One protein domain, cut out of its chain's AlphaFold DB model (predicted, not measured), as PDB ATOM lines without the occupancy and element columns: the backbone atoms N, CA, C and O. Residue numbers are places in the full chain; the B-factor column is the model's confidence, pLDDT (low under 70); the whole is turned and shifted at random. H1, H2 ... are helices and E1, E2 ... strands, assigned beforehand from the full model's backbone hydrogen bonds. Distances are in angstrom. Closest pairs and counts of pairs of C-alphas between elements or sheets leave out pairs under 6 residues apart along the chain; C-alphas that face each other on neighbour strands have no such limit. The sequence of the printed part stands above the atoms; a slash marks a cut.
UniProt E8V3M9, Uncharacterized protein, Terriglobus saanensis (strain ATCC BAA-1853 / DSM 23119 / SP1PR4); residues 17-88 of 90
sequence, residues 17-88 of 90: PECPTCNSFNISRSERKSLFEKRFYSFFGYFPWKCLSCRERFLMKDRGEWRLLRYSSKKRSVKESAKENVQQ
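Overview. This is residues 17 to 88 of the 90 residues of an uncharacterized protein of Terriglobus saanensis (strain ATCC BAA-1853 / DSM 23119 / SP1PR4) (UniProt E8V3M9). A small sheet of three strands with a short helix, H1, at one end makes a body, from which a long helix, H2, sticks out as an arm with residues 68 to 88 standing free. The 72 printed residues include E1, H1, E2, E3 and H2, in that order, a mixed class; the antiparallel sheet runs E1 E2 E3. The whole is only just loose, close to extended, with radius of gyration of the C-alphas 16.8 A and spans 58 by 23 by 16 A.

Arrangement. E1, residues 27 to 29, is antiparallel to E2, residues 47 to 51; N 28 and O 50 are within hydrogen-bond range, 2.8 A. E2 and E3, residues 57 to 60, form a hairpin, with N 49 to O 58 2.8 A. H1, residues 35 to 44, only grazes the sheet, with residues 37 to 41. H2, residues 65 to 87, is apart from E1, E2 and H1. O i to N i+4 pairs within range are 5 of 6 in H1, 18 of 19 in H2.

Along the chain. E1 begins at C-alpha 27 (6.416, 21.610, 254.458). H2, 34.7 A long, ends at C-alpha 87 (15.365, 9.526, 221.768).

Size, cuts and confidence. The C-alphas farthest apart, Phe 36 and Gln 88, are 58.1 A apart. The printed part has no cut. Mean pLDDT of the printed part is 73.7, with 29 residues under 70, among them 64 to 79.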
ATOM      1  N   PRO A  17      15.098  22.069 254.394       73.19
ATOM      2  CA  PRO A  17      14.463  21.889 255.684       73.19
ATOM      3  C   PRO A  17      13.398  20.793 255.648       73.19
ATOM      4  O   PRO A  17      12.613  20.646 254.705       73.19
ATOM      5  N   GLU A  18      13.363  20.062 256.751       81.75
ATOM      6  CA  GLU A  18      12.493  18.926 257.030       81.75
ATOM      7  C   GLU A  18      11.722  19.157 258.332       81.75
ATOM      8  O   GLU A  18      12.177  19.845 259.255       81.75
ATOM      9  N   CYS A  19      10.540  18.551 258.429       83.31
ATOM     10  CA  CYS A  19       9.718  18.644 259.626       83.31
ATOM     11  C   CYS A  19      10.467  18.118 260.874       83.31
ATOM     12  O   CYS A  19      11.043  17.036 260.814       83.31
ATOM     13  N   PRO A  20      10.445  18.821 262.027       81.81
ATOM     14  CA  PRO A  20      11.020  18.328 263.289       81.81
ATOM     15  C   PRO A  20      10.365  17.055 263.831       81.81
ATOM     16  O   PRO A  20      10.956  16.388 264.668       81.81
ATOM     17  N   THR A  21       9.120  16.788 263.444       84.56
ATOM     18  CA  THR A  21       8.296  15.758 264.088       84.56
ATOM     19  C   THR A  21       8.258  14.465 263.285       84.56
ATOM     20  O   THR A  21       8.220  13.394 263.869       84.56
ATOM     21  N   CYS A  22       8.241  14.559 261.954       85.38
ATOM     22  CA  CYS A  22       8.104  13.398 261.071       85.38
ATOM     23  C   CYS A  22       9.158  13.337 259.961       85.38
ATOM     24  O   CYS A  22       9.001  12.544 259.040       85.38
ATOM     25  N   ASN A  23      10.150  14.235 259.979       84.00
ATOM     26  CA  ASN A  23      11.219  14.344 258.973       84.00
ATOM     27  C   ASN A  23      10.740  14.480 257.515       84.00
ATOM     28  O   ASN A  23      11.520  14.413 256.572       84.00
ATOM     29  N   SER A  24       9.449  14.745 257.301       82.94
ATOM     30  CA  SER A  24       8.916  14.958 255.965       82.94
ATOM     31  C   SER A  24       9.406  16.281 255.386       82.94
ATOM     32  O   SER A  24       9.377  17.334 256.035       82.94
ATOM     33  N   PHE A  25       9.774  16.229 254.113       79.75
ATOM     34  CA  PHE A  25      10.158  17.369 253.287       79.75
ATOM     35  C   PHE A  25       8.964  18.163 252.736       79.75
ATOM     36  O   PHE A  25       9.158  19.209 252.104       79.75
ATOM     37  N   ASN A  26       7.740  17.666 252.944       82.75
ATOM     38  CA  ASN A  26       6.499  18.311 252.526       82.75
ATOM     39  C   ASN A  26       6.066  19.335 253.572       82.75
ATOM     40  O   ASN A  26       5.187  19.086 254.398       82.75
ATOM     41  N   ILE A  27       6.711  20.499 253.553       83.81
ATOM     42  CA  ILE A  27       6.416  21.610 254.458       83.81
ATOM     43  C   ILE A  27       6.013  22.848 253.653       83.81
ATOM     44  O   ILE A  27       6.587  23.154 252.608       83.81
ATOM     45  N   SER A  28       5.011  23.570 254.141       83.31
ATOM     46  CA  SER A  28       4.489  24.790 253.530       83.31
ATOM     47  C   SER A  28       4.520  25.943 254.525       83.31
ATOM     48  O   SER A  28       4.549  25.744 255.740       83.31
ATOM     49  N   ARG A  29       4.524  27.170 254.010       82.44
ATOM     50  CA  ARG A  29       4.503  28.366 254.851       82.44
ATOM     51  C   ARG A  29       3.092  28.519 255.407       82.44
ATOM     52  O   ARG A  29       2.130  28.512 254.646       82.44
ATOM     53  N   SER A  30       2.972  28.614 256.725       82.62
ATOM     54  CA  SER A  30       1.682  28.855 257.366       82.62
ATOM     55  C   SER A  30       1.408  30.352 257.412       82.62
ATOM     56  O   SER A  30       2.319  31.163 257.587       82.62
ATOM     57  N   GLU A  31       0.138  30.722 257.320       74.44
ATOM     58  CA  GLU A  31      -0.289  32.089 257.598       74.44
ATOM     59  C   GLU A  31      -0.105  32.413 259.085       74.44
ATOM     60  O   GLU A  31      -0.258  31.543 259.955       74.44
ATOM     61  N   ARG A  32       0.256  33.671 259.362       75.25
ATOM     62  CA  ARG A  32       0.364  34.219 260.719       75.25
ATOM     63  C   ARG A  32      -1.055  34.494 261.218       75.25
ATOM     64  O   ARG A  32      -1.768  35.246 260.560       75.25
ATOM     65  N   LYS A  33      -1.467  33.888 262.336       70.94
ATOM     66  CA  LYS A  33      -2.861  33.951 262.805       70.94
ATOM     67  C   LYS A  33      -3.166  35.224 263.596       70.94
ATOM     68  O   LYS A  33      -4.317  35.643 263.609       70.94
ATOM     69  N   SER A  34      -2.167  35.863 264.211       71.62
ATOM     70  CA  SER A  34      -2.396  37.054 265.048       71.62
ATOM     71  C   SER A  34      -1.494  38.246 264.710       71.62
ATOM     72  O   SER A  34      -0.352  38.096 264.272       71.62
ATOM     73  N   LEU A  35      -1.992  39.466 264.960       64.00
ATOM     74  CA  LEU A  35      -1.225  40.716 264.825       64.00
ATOM     75  C   LEU A  35       0.028  40.722 265.718       64.00
ATOM     76  O   LEU A  35       1.087  41.193 265.304       64.00
ATOM     77  N   PHE A  36      -0.070  40.106 266.898       65.00
ATOM     78  CA  PHE A  36       1.049  39.927 267.822       65.00
ATOM     79  C   PHE A  36       2.147  39.024 267.230       65.00
ATOM     80  O   PHE A  36       3.318  39.400 267.211       65.00
ATOM     81  N   GLU A  37       1.763  37.894 266.620       65.31
ATOM     82  CA  GLU A  37       2.677  37.025 265.862       65.31
ATOM     83  C   GLU A  37       3.306  37.769 264.672       65.31
ATOM     84  O   GLU A  37       4.484  37.589 264.372       65.31
ATOM     85  N   LYS A  38       2.547  38.638 263.987       65.44
ATOM     86  CA  LYS A  38       3.079  39.465 262.892       65.44
ATOM     87  C   LYS A  38       4.186  40.409 263.356       65.44
ATOM     88  O   LYS A  38       5.168  40.536 262.628       65.44
ATOM     89  N   ARG A  39       4.046  41.041 264.525       64.12
ATOM     90  CA  ARG A  39       5.032  41.999 265.048       64.12
ATOM     91  C   ARG A  39       6.258  41.295 265.636       64.12
ATOM     92  O   ARG A  39       7.372  41.620 265.240       64.12
ATOM     93  N   PHE A  40       6.060  40.294 266.495       68.25
ATOM     94  CA  PHE A  40       7.162  39.586 267.156       68.25
ATOM     95  C   PHE A  40       7.976  38.724 266.189       68.25
ATOM     96  O   PHE A  40       9.199  38.825 266.148       68.25
ATOM     97  N   TYR A  41       7.333  37.914 265.344       66.56
ATOM     98  CA  TYR A  41       8.089  37.018 264.465       66.56
ATOM     99  C   TYR A  41       8.812  37.744 263.334       66.56
ATOM    100  O   TYR A  41       9.879  37.298 262.921       66.56
ATOM    101  N   SER A  42       8.285  38.882 262.860       64.31
ATOM    102  CA  SER A  42       9.053  39.742 261.952       64.31
ATOM    103  C   SER A  42      10.285  40.333 262.630       64.31
ATOM    104  O   SER A  42      11.323  40.404 261.982       64.31
ATOM    105  N   PHE A  43      10.194  40.716 263.906       70.12
ATOM    106  CA  PHE A  43      11.333  41.268 264.639       70.12
ATOM    107  C   PHE A  43      12.445  40.230 264.847       70.12
ATOM    108  O   PHE A  43      13.613  40.519 264.618       70.12
ATOM    109  N   PHE A  44      12.086  38.988 265.183       72.25
ATOM    110  CA  PHE A  44      13.058  37.911 265.410       72.25
ATOM    111  C   PHE A  44      13.465  37.134 264.143       72.25
ATOM    112  O   PHE A  44      14.291  36.224 264.210       72.25
ATOM    113  N   GLY A  45      12.892  37.463 262.982       76.50
ATOM    114  CA  GLY A  45      13.204  36.798 261.715       76.50
ATOM    115  C   GLY A  45      12.754  35.335 261.635       76.50
ATOM    116  O   GLY A  45      13.255  34.601 260.789       76.50
ATOM    117  N   TYR A  46      11.823  34.902 262.490       79.81
ATOM    118  CA  TYR A  46      11.222  33.572 262.409       79.81
ATOM    119  C   TYR A  46       9.948  33.605 261.564       79.81
ATOM    120  O   TYR A  46       9.185  34.572 261.540       79.81
ATOM    121  N   PHE A  47       9.691  32.516 260.860       79.75
ATOM    122  CA  PHE A  47       8.534  32.347 260.001       79.75
ATOM    123  C   PHE A  47       7.815  31.053 260.380       79.75
ATOM    124  O   PHE A  47       8.473  30.033 260.590       79.75
ATOM    125  N   PRO A  48       6.476  31.070 260.488       84.00
ATOM    126  CA  PRO A  48       5.714  29.866 260.764       84.00
ATOM    127  C   PRO A  48       5.624  28.981 259.521       84.00
ATOM    128  O   PRO A  48       5.184  29.395 258.447       84.00
ATOM    129  N   TRP A  49       6.010  27.730 259.706       84.62
ATOM    130  CA  TRP A  49       5.912  26.646 258.747       84.62
ATOM    131  C   TRP A  49       4.967  25.574 259.281       84.62
ATOM    132  O   TRP A  49       4.786  25.401 260.487       84.62
ATOM    133  N   LYS A  50       4.321  24.867 258.361       87.31
ATOM    134  CA  LYS A  50       3.412  23.763 258.641       87.31
ATOM    135  C   LYS A  50       3.817  22.570 257.795       87.31
ATOM    136  O   LYS A  50       3.972  22.695 256.583       87.31
ATOM    137  N   CYS A  51       3.955  21.407 258.416       88.00
ATOM    138  CA  CYS A  51       4.122  20.168 257.670       88.00
ATOM    139  C   CYS A  51       2.784  19.737 257.065       88.00
ATOM    140  O   CYS A  51       1.758  19.774 257.736       88.00
ATOM    141  N   LEU A  52       2.776  19.319 255.802       87.88
ATOM    142  CA  LEU A  52       1.583  18.779 255.150       87.88
ATOM    143  C   LEU A  52       1.357  17.303 255.508       87.88
ATOM    144  O   LEU A  52       0.212  16.867 255.514       87.88
ATOM    145  N   SER A  53       2.414  16.566 255.871       87.88
ATOM    146  CA  SER A  53       2.323  15.154 256.269       87.88
ATOM    147  C   SER A  53       1.763  14.979 257.682       87.88
ATOM    148  O   SER A  53       0.751  14.315 257.853       87.88
ATOM    149  N   CYS A  54       2.372  15.601 258.698       88.75
ATOM    150  CA  CYS A  54       1.921  15.459 260.093       88.75
ATOM    151  C   CYS A  54       1.056  16.624 260.596       88.75
ATOM    152  O   CYS A  54       0.623  16.614 261.741       88.75
ATOM    153  N   ARG A  55       0.816  17.652 259.766       86.69
ATOM    154  CA  ARG A  55       0.031  18.865 260.095       86.69
ATOM    155  C   ARG A  55       0.598  19.745 261.217       86.69
ATOM    156  O   ARG A  55       0.011  20.794 261.491       86.69
ATOM    157  N   GLU A  56       1.752  19.385 261.771       85.69
ATOM    158  CA  GLU A  56       2.417  20.109 262.853       85.69
ATOM    159  C   GLU A  56       2.919  21.491 262.413       85.69
ATOM    160  O   GLU A  56       3.374  21.672 261.274       85.69
ATOM    161  N   ARG A  57       2.858  22.465 263.330       85.38
ATOM    162  CA  ARG A  57       3.330  23.838 263.110       85.38
ATOM    163  C   ARG A  57       4.632  24.088 263.858       85.38
ATOM    164  O   ARG A  57       4.747  23.821 265.048       85.38
ATOM    165  N   PHE A  58       5.601  24.667 263.164       84.12
ATOM    166  CA  PHE A  58       6.920  24.963 263.709       84.12
ATOM    167  C   PHE A  58       7.462  26.271 263.136       84.12
ATOM    168  O   PHE A  58       7.000  26.756 262.105       84.12
ATOM    169  N   LEU A  59       8.430  26.873 263.819       80.62
ATOM    170  CA  LEU A  59       9.064  28.119 263.398       80.62
ATOM    171  C   LEU A  59      10.431  27.819 262.774       80.62
ATOM    172  O   LEU A  59      11.189  27.017 263.317       80.62
ATOM    173  N   MET A  60      10.750  28.488 261.663       78.44
ATOM    174  CA  MET A  60      12.081  28.471 261.043       78.44
ATOM    175  C   MET A  60      12.538  29.881 260.693       78.44
ATOM    176  O   MET A  60      11.722  30.731 260.350       78.44
ATOM    177  N   LYS A  61      13.849  30.119 260.730       77.81
ATOM    178  CA  LYS A  61      14.451  31.411 260.361       77.81
ATOM    179  C   LYS A  61      14.501  31.648 258.840       77.81
ATOM    180  O   LYS A  61      14.672  32.772 258.378       77.81
ATOM    181  N   ASP A  62      14.319  30.586 258.059       73.62
ATOM    182  CA  ASP A  62      14.386  30.613 256.600       73.62
ATOM    183  C   ASP A  62      13.061  31.079 255.959       73.62
ATOM    184  O   ASP A  62      11.965  30.651 256.350       73.62
ATOM    185  N   ARG A  63      13.163  31.956 254.950       71.50
ATOM    186  CA  ARG A  63      12.023  32.542 254.220       71.50
ATOM    187  C   ARG A  63      11.454  31.642 253.121       71.50
ATOM    188  O   ARG A  63      10.364  31.939 252.627       71.50
ATOM    189  N   GLY A  64      12.135  30.554 252.774       66.06
ATOM    190  CA  GLY A  64      11.778  29.641 251.693       66.06
ATOM    191  C   GLY A  64      12.747  29.646 250.511       66.06
ATOM    192  O   GLY A  64      12.358  29.164 249.450       66.06
ATOM    193  N   GLU A  65      13.966  30.176 250.647       65.69
ATOM    194  CA  GLU A  65      14.903  30.288 249.512       65.69
ATOM    195  C   GLU A  65      15.348  28.912 248.989       65.69
ATOM    196  O   GLU A  65      15.454  28.695 247.781       65.69
ATOM    197  N   TRP A  66      15.433  27.916 249.872       67.69
ATOM    198  CA  TRP A  66      15.650  26.504 249.529       67.69
ATOM    199  C   TRP A  66      14.591  25.919 248.578       67.69
ATOM    200  O   TRP A  66      14.849  24.940 247.870       67.69
ATOM    201  N   ARG A  67      13.383  26.497 248.526       61.72
ATOM    202  CA  ARG A  67      12.305  26.001 247.661       61.72
ATOM    203  C   ARG A  67      12.580  26.307 246.184       61.72
ATOM    204  O   ARG A  67      12.205  25.511 245.324       61.72
ATOM    205  N   LEU A  68      13.276  27.410 245.896       60.59
ATOM    206  CA  LEU A  68      13.709  27.762 244.540       60.59
ATOM    207  C   LEU A  68      14.802  26.810 244.042       60.59
ATOM    208  O   LEU A  68      14.750  26.375 242.891       60.59
ATOM    209  N   LEU A  69      15.721  26.411 244.929       60.59
ATOM    210  CA  LEU A  69      16.732  25.397 244.620       60.59
ATOM    211  C   LEU A  69      16.074  24.060 244.251       60.59
ATOM    212  O   LEU A  69      16.373  23.513 243.193       60.59
ATOM    213  N   ARG A  70      15.091  23.580 245.034       61.53
ATOM    214  CA  ARG A  70      14.336  22.361 244.677       61.53
ATOM    215  C   ARG A  70      13.563  22.491 243.370       61.53
ATOM    216  O   ARG A  70      13.533  21.531 242.605       61.53
ATOM    217  N   TYR A  71      12.912  23.629 243.117       58.91
ATOM    218  CA  TYR A  71      12.181  23.830 241.864       58.91
ATOM    219  C   TYR A  71      13.129  23.749 240.664       58.91
ATOM    220  O   TYR A  71      12.813  23.065 239.698       58.91
ATOM    221  N   SER A  72      14.314  24.362 240.759       59.81
ATOM    222  CA  SER A  72      15.344  24.300 239.716       59.81
ATOM    223  C   SER A  72      15.873  22.875 239.502       59.81
ATOM    224  O   SER A  72      15.918  22.412 238.361       59.81
ATOM    225  N   SER A  73      16.188  22.140 240.576       60.78
ATOM    226  CA  SER A  73      16.656  20.748 240.485       60.78
ATOM    227  C   SER A  73      15.589  19.806 239.923       60.78
ATOM    228  O   SER A  73      15.887  19.000 239.048       60.78
ATOM    229  N   LYS A  74      14.325  19.953 240.346       62.38
ATOM    230  CA  LYS A  74      13.211  19.154 239.811       62.38
ATOM    231  C   LYS A  74      12.905  19.501 238.354       62.38
ATOM    232  O   LYS A  74      12.561  18.620 237.576       62.38
ATOM    233  N   LYS A  75      13.060  20.769 237.952       60.56
ATOM    234  CA  LYS A  75      12.961  21.162 236.539       60.56
ATOM    235  C   LYS A  75      14.057  20.509 235.705       60.56
ATOM    236  O   LYS A  75      13.756  20.075 234.602       60.56
ATOM    237  N   ARG A  76      15.296  20.432 236.210       61.53
ATOM    238  CA  ARG A  76      16.403  19.755 235.514       61.53
ATOM    239  C   ARG A  76      16.128  18.268 235.322       61.53
ATOM    240  O   ARG A  76      16.144  17.837 234.178       61.53
ATOM    241  N   SER A  77      15.757  17.549 236.384       67.81
ATOM    242  CA  SER A  77      15.487  16.107 236.289       67.81
ATOM    243  C   SER A  77      14.344  15.793 235.317       67.81
ATOM    244  O   SER A  77      14.467  14.905 234.488       67.81
ATOM    245  N   VAL A  78      13.250  16.569 235.346       69.31
ATOM    246  CA  VAL A  78      12.130  16.402 234.398       69.31
ATOM    247  C   VAL A  78      12.560  16.707 232.960       69.31
ATOM    248  O   VAL A  78      12.124  16.035 232.031       69.31
ATOM    249  N   LYS A  79      13.425  17.709 232.761       69.81
ATOM    250  CA  LYS A  79      13.940  18.072 231.435       69.81
ATOM    251  C   LYS A  79      14.900  17.015 230.881       69.81
ATOM    252  O   LYS A  79      14.956  16.861 229.669       69.81
ATOM    253  N   GLU A  80      15.642  16.314 231.736       70.62
ATOM    254  CA  GLU A  80      16.458  15.150 231.360       70.62
ATOM    255  C   GLU A  80      15.589  13.959 230.962       70.62
ATOM    256  O   GLU A  80      15.713  13.487 229.837       70.62
ATOM    257  N   SER A  81      14.625  13.559 231.798       69.44
ATOM    258  CA  SER A  81      13.724  12.443 231.471       69.44
ATOM    259  C   SER A  81      12.886  12.695 230.211       69.44
ATOM    260  O   SER A  81      12.560  11.763 229.481       69.44
ATOM    261  N   ALA A  82      12.545  13.955 229.917       73.00
ATOM    262  CA  ALA A  82      11.856  14.320 228.679       73.00
ATOM    263  C   ALA A  82      12.749  14.188 227.433       73.00
ATOM    264  O   ALA A  82      12.245  13.874 226.362       73.00
ATOM    265  N   LYS A  83      14.064  14.417 227.548       70.75
ATOM    266  CA  LYS A  83      15.004  14.221 226.431       70.75
ATOM    267  C   LYS A  83      15.241  12.742 226.139       70.75
ATOM    268  O   LYS A  83      15.350  12.377 224.977       70.75
ATOM    269  N   GLU A  84      15.289  11.921 227.183       69.12
ATOM    270  CA  GLU A  84      15.517  10.478 227.079       69.12
ATOM    271  C   GLU A  84      14.340   9.761 226.395       69.12
ATOM    272  O   GLU A  84      14.556   8.929 225.520       69.12
ATOM    273  N   ASN A  85      13.094  10.165 226.685       66.81
ATOM    274  CA  ASN A  85      11.907   9.622 226.004       66.81
ATOM    275  C   ASN A  85      11.844   9.996 224.511       66.81
ATOM    276  O   ASN A  85      11.457   9.174 223.693       66.81
ATOM    277  N   VAL A  86      12.274  11.206 224.130       71.06
ATOM    278  CA  VAL A  86      12.276  11.645 222.718       71.06
ATOM    279  C   VAL A  86      13.300  10.877 221.869       71.06
ATOM    280  O   VAL A  86      13.129  10.762 220.661       71.06
ATOM    281  N   GLN A  87      14.357  10.327 222.474       63.12
ATOM    282  CA  GLN A  87      15.365   9.526 221.768       63.12
ATOM    283  C   GLN A  87      14.958   8.058 221.567       63.12
ATOM    284  O   GLN A  87      15.602   7.374 220.783       63.12
ATOM    285  N   GLN A  88      13.925   7.569 222.261       60.69
ATOM    286  CA  GLN A  88      13.449   6.185 222.137       60.69
ATOM    287  C   GLN A  88      12.369   6.005 221.053       60.69
ATOM    288  O   GLN A  88      12.019   4.872 220.736       60.69
TER     289      GLN A  88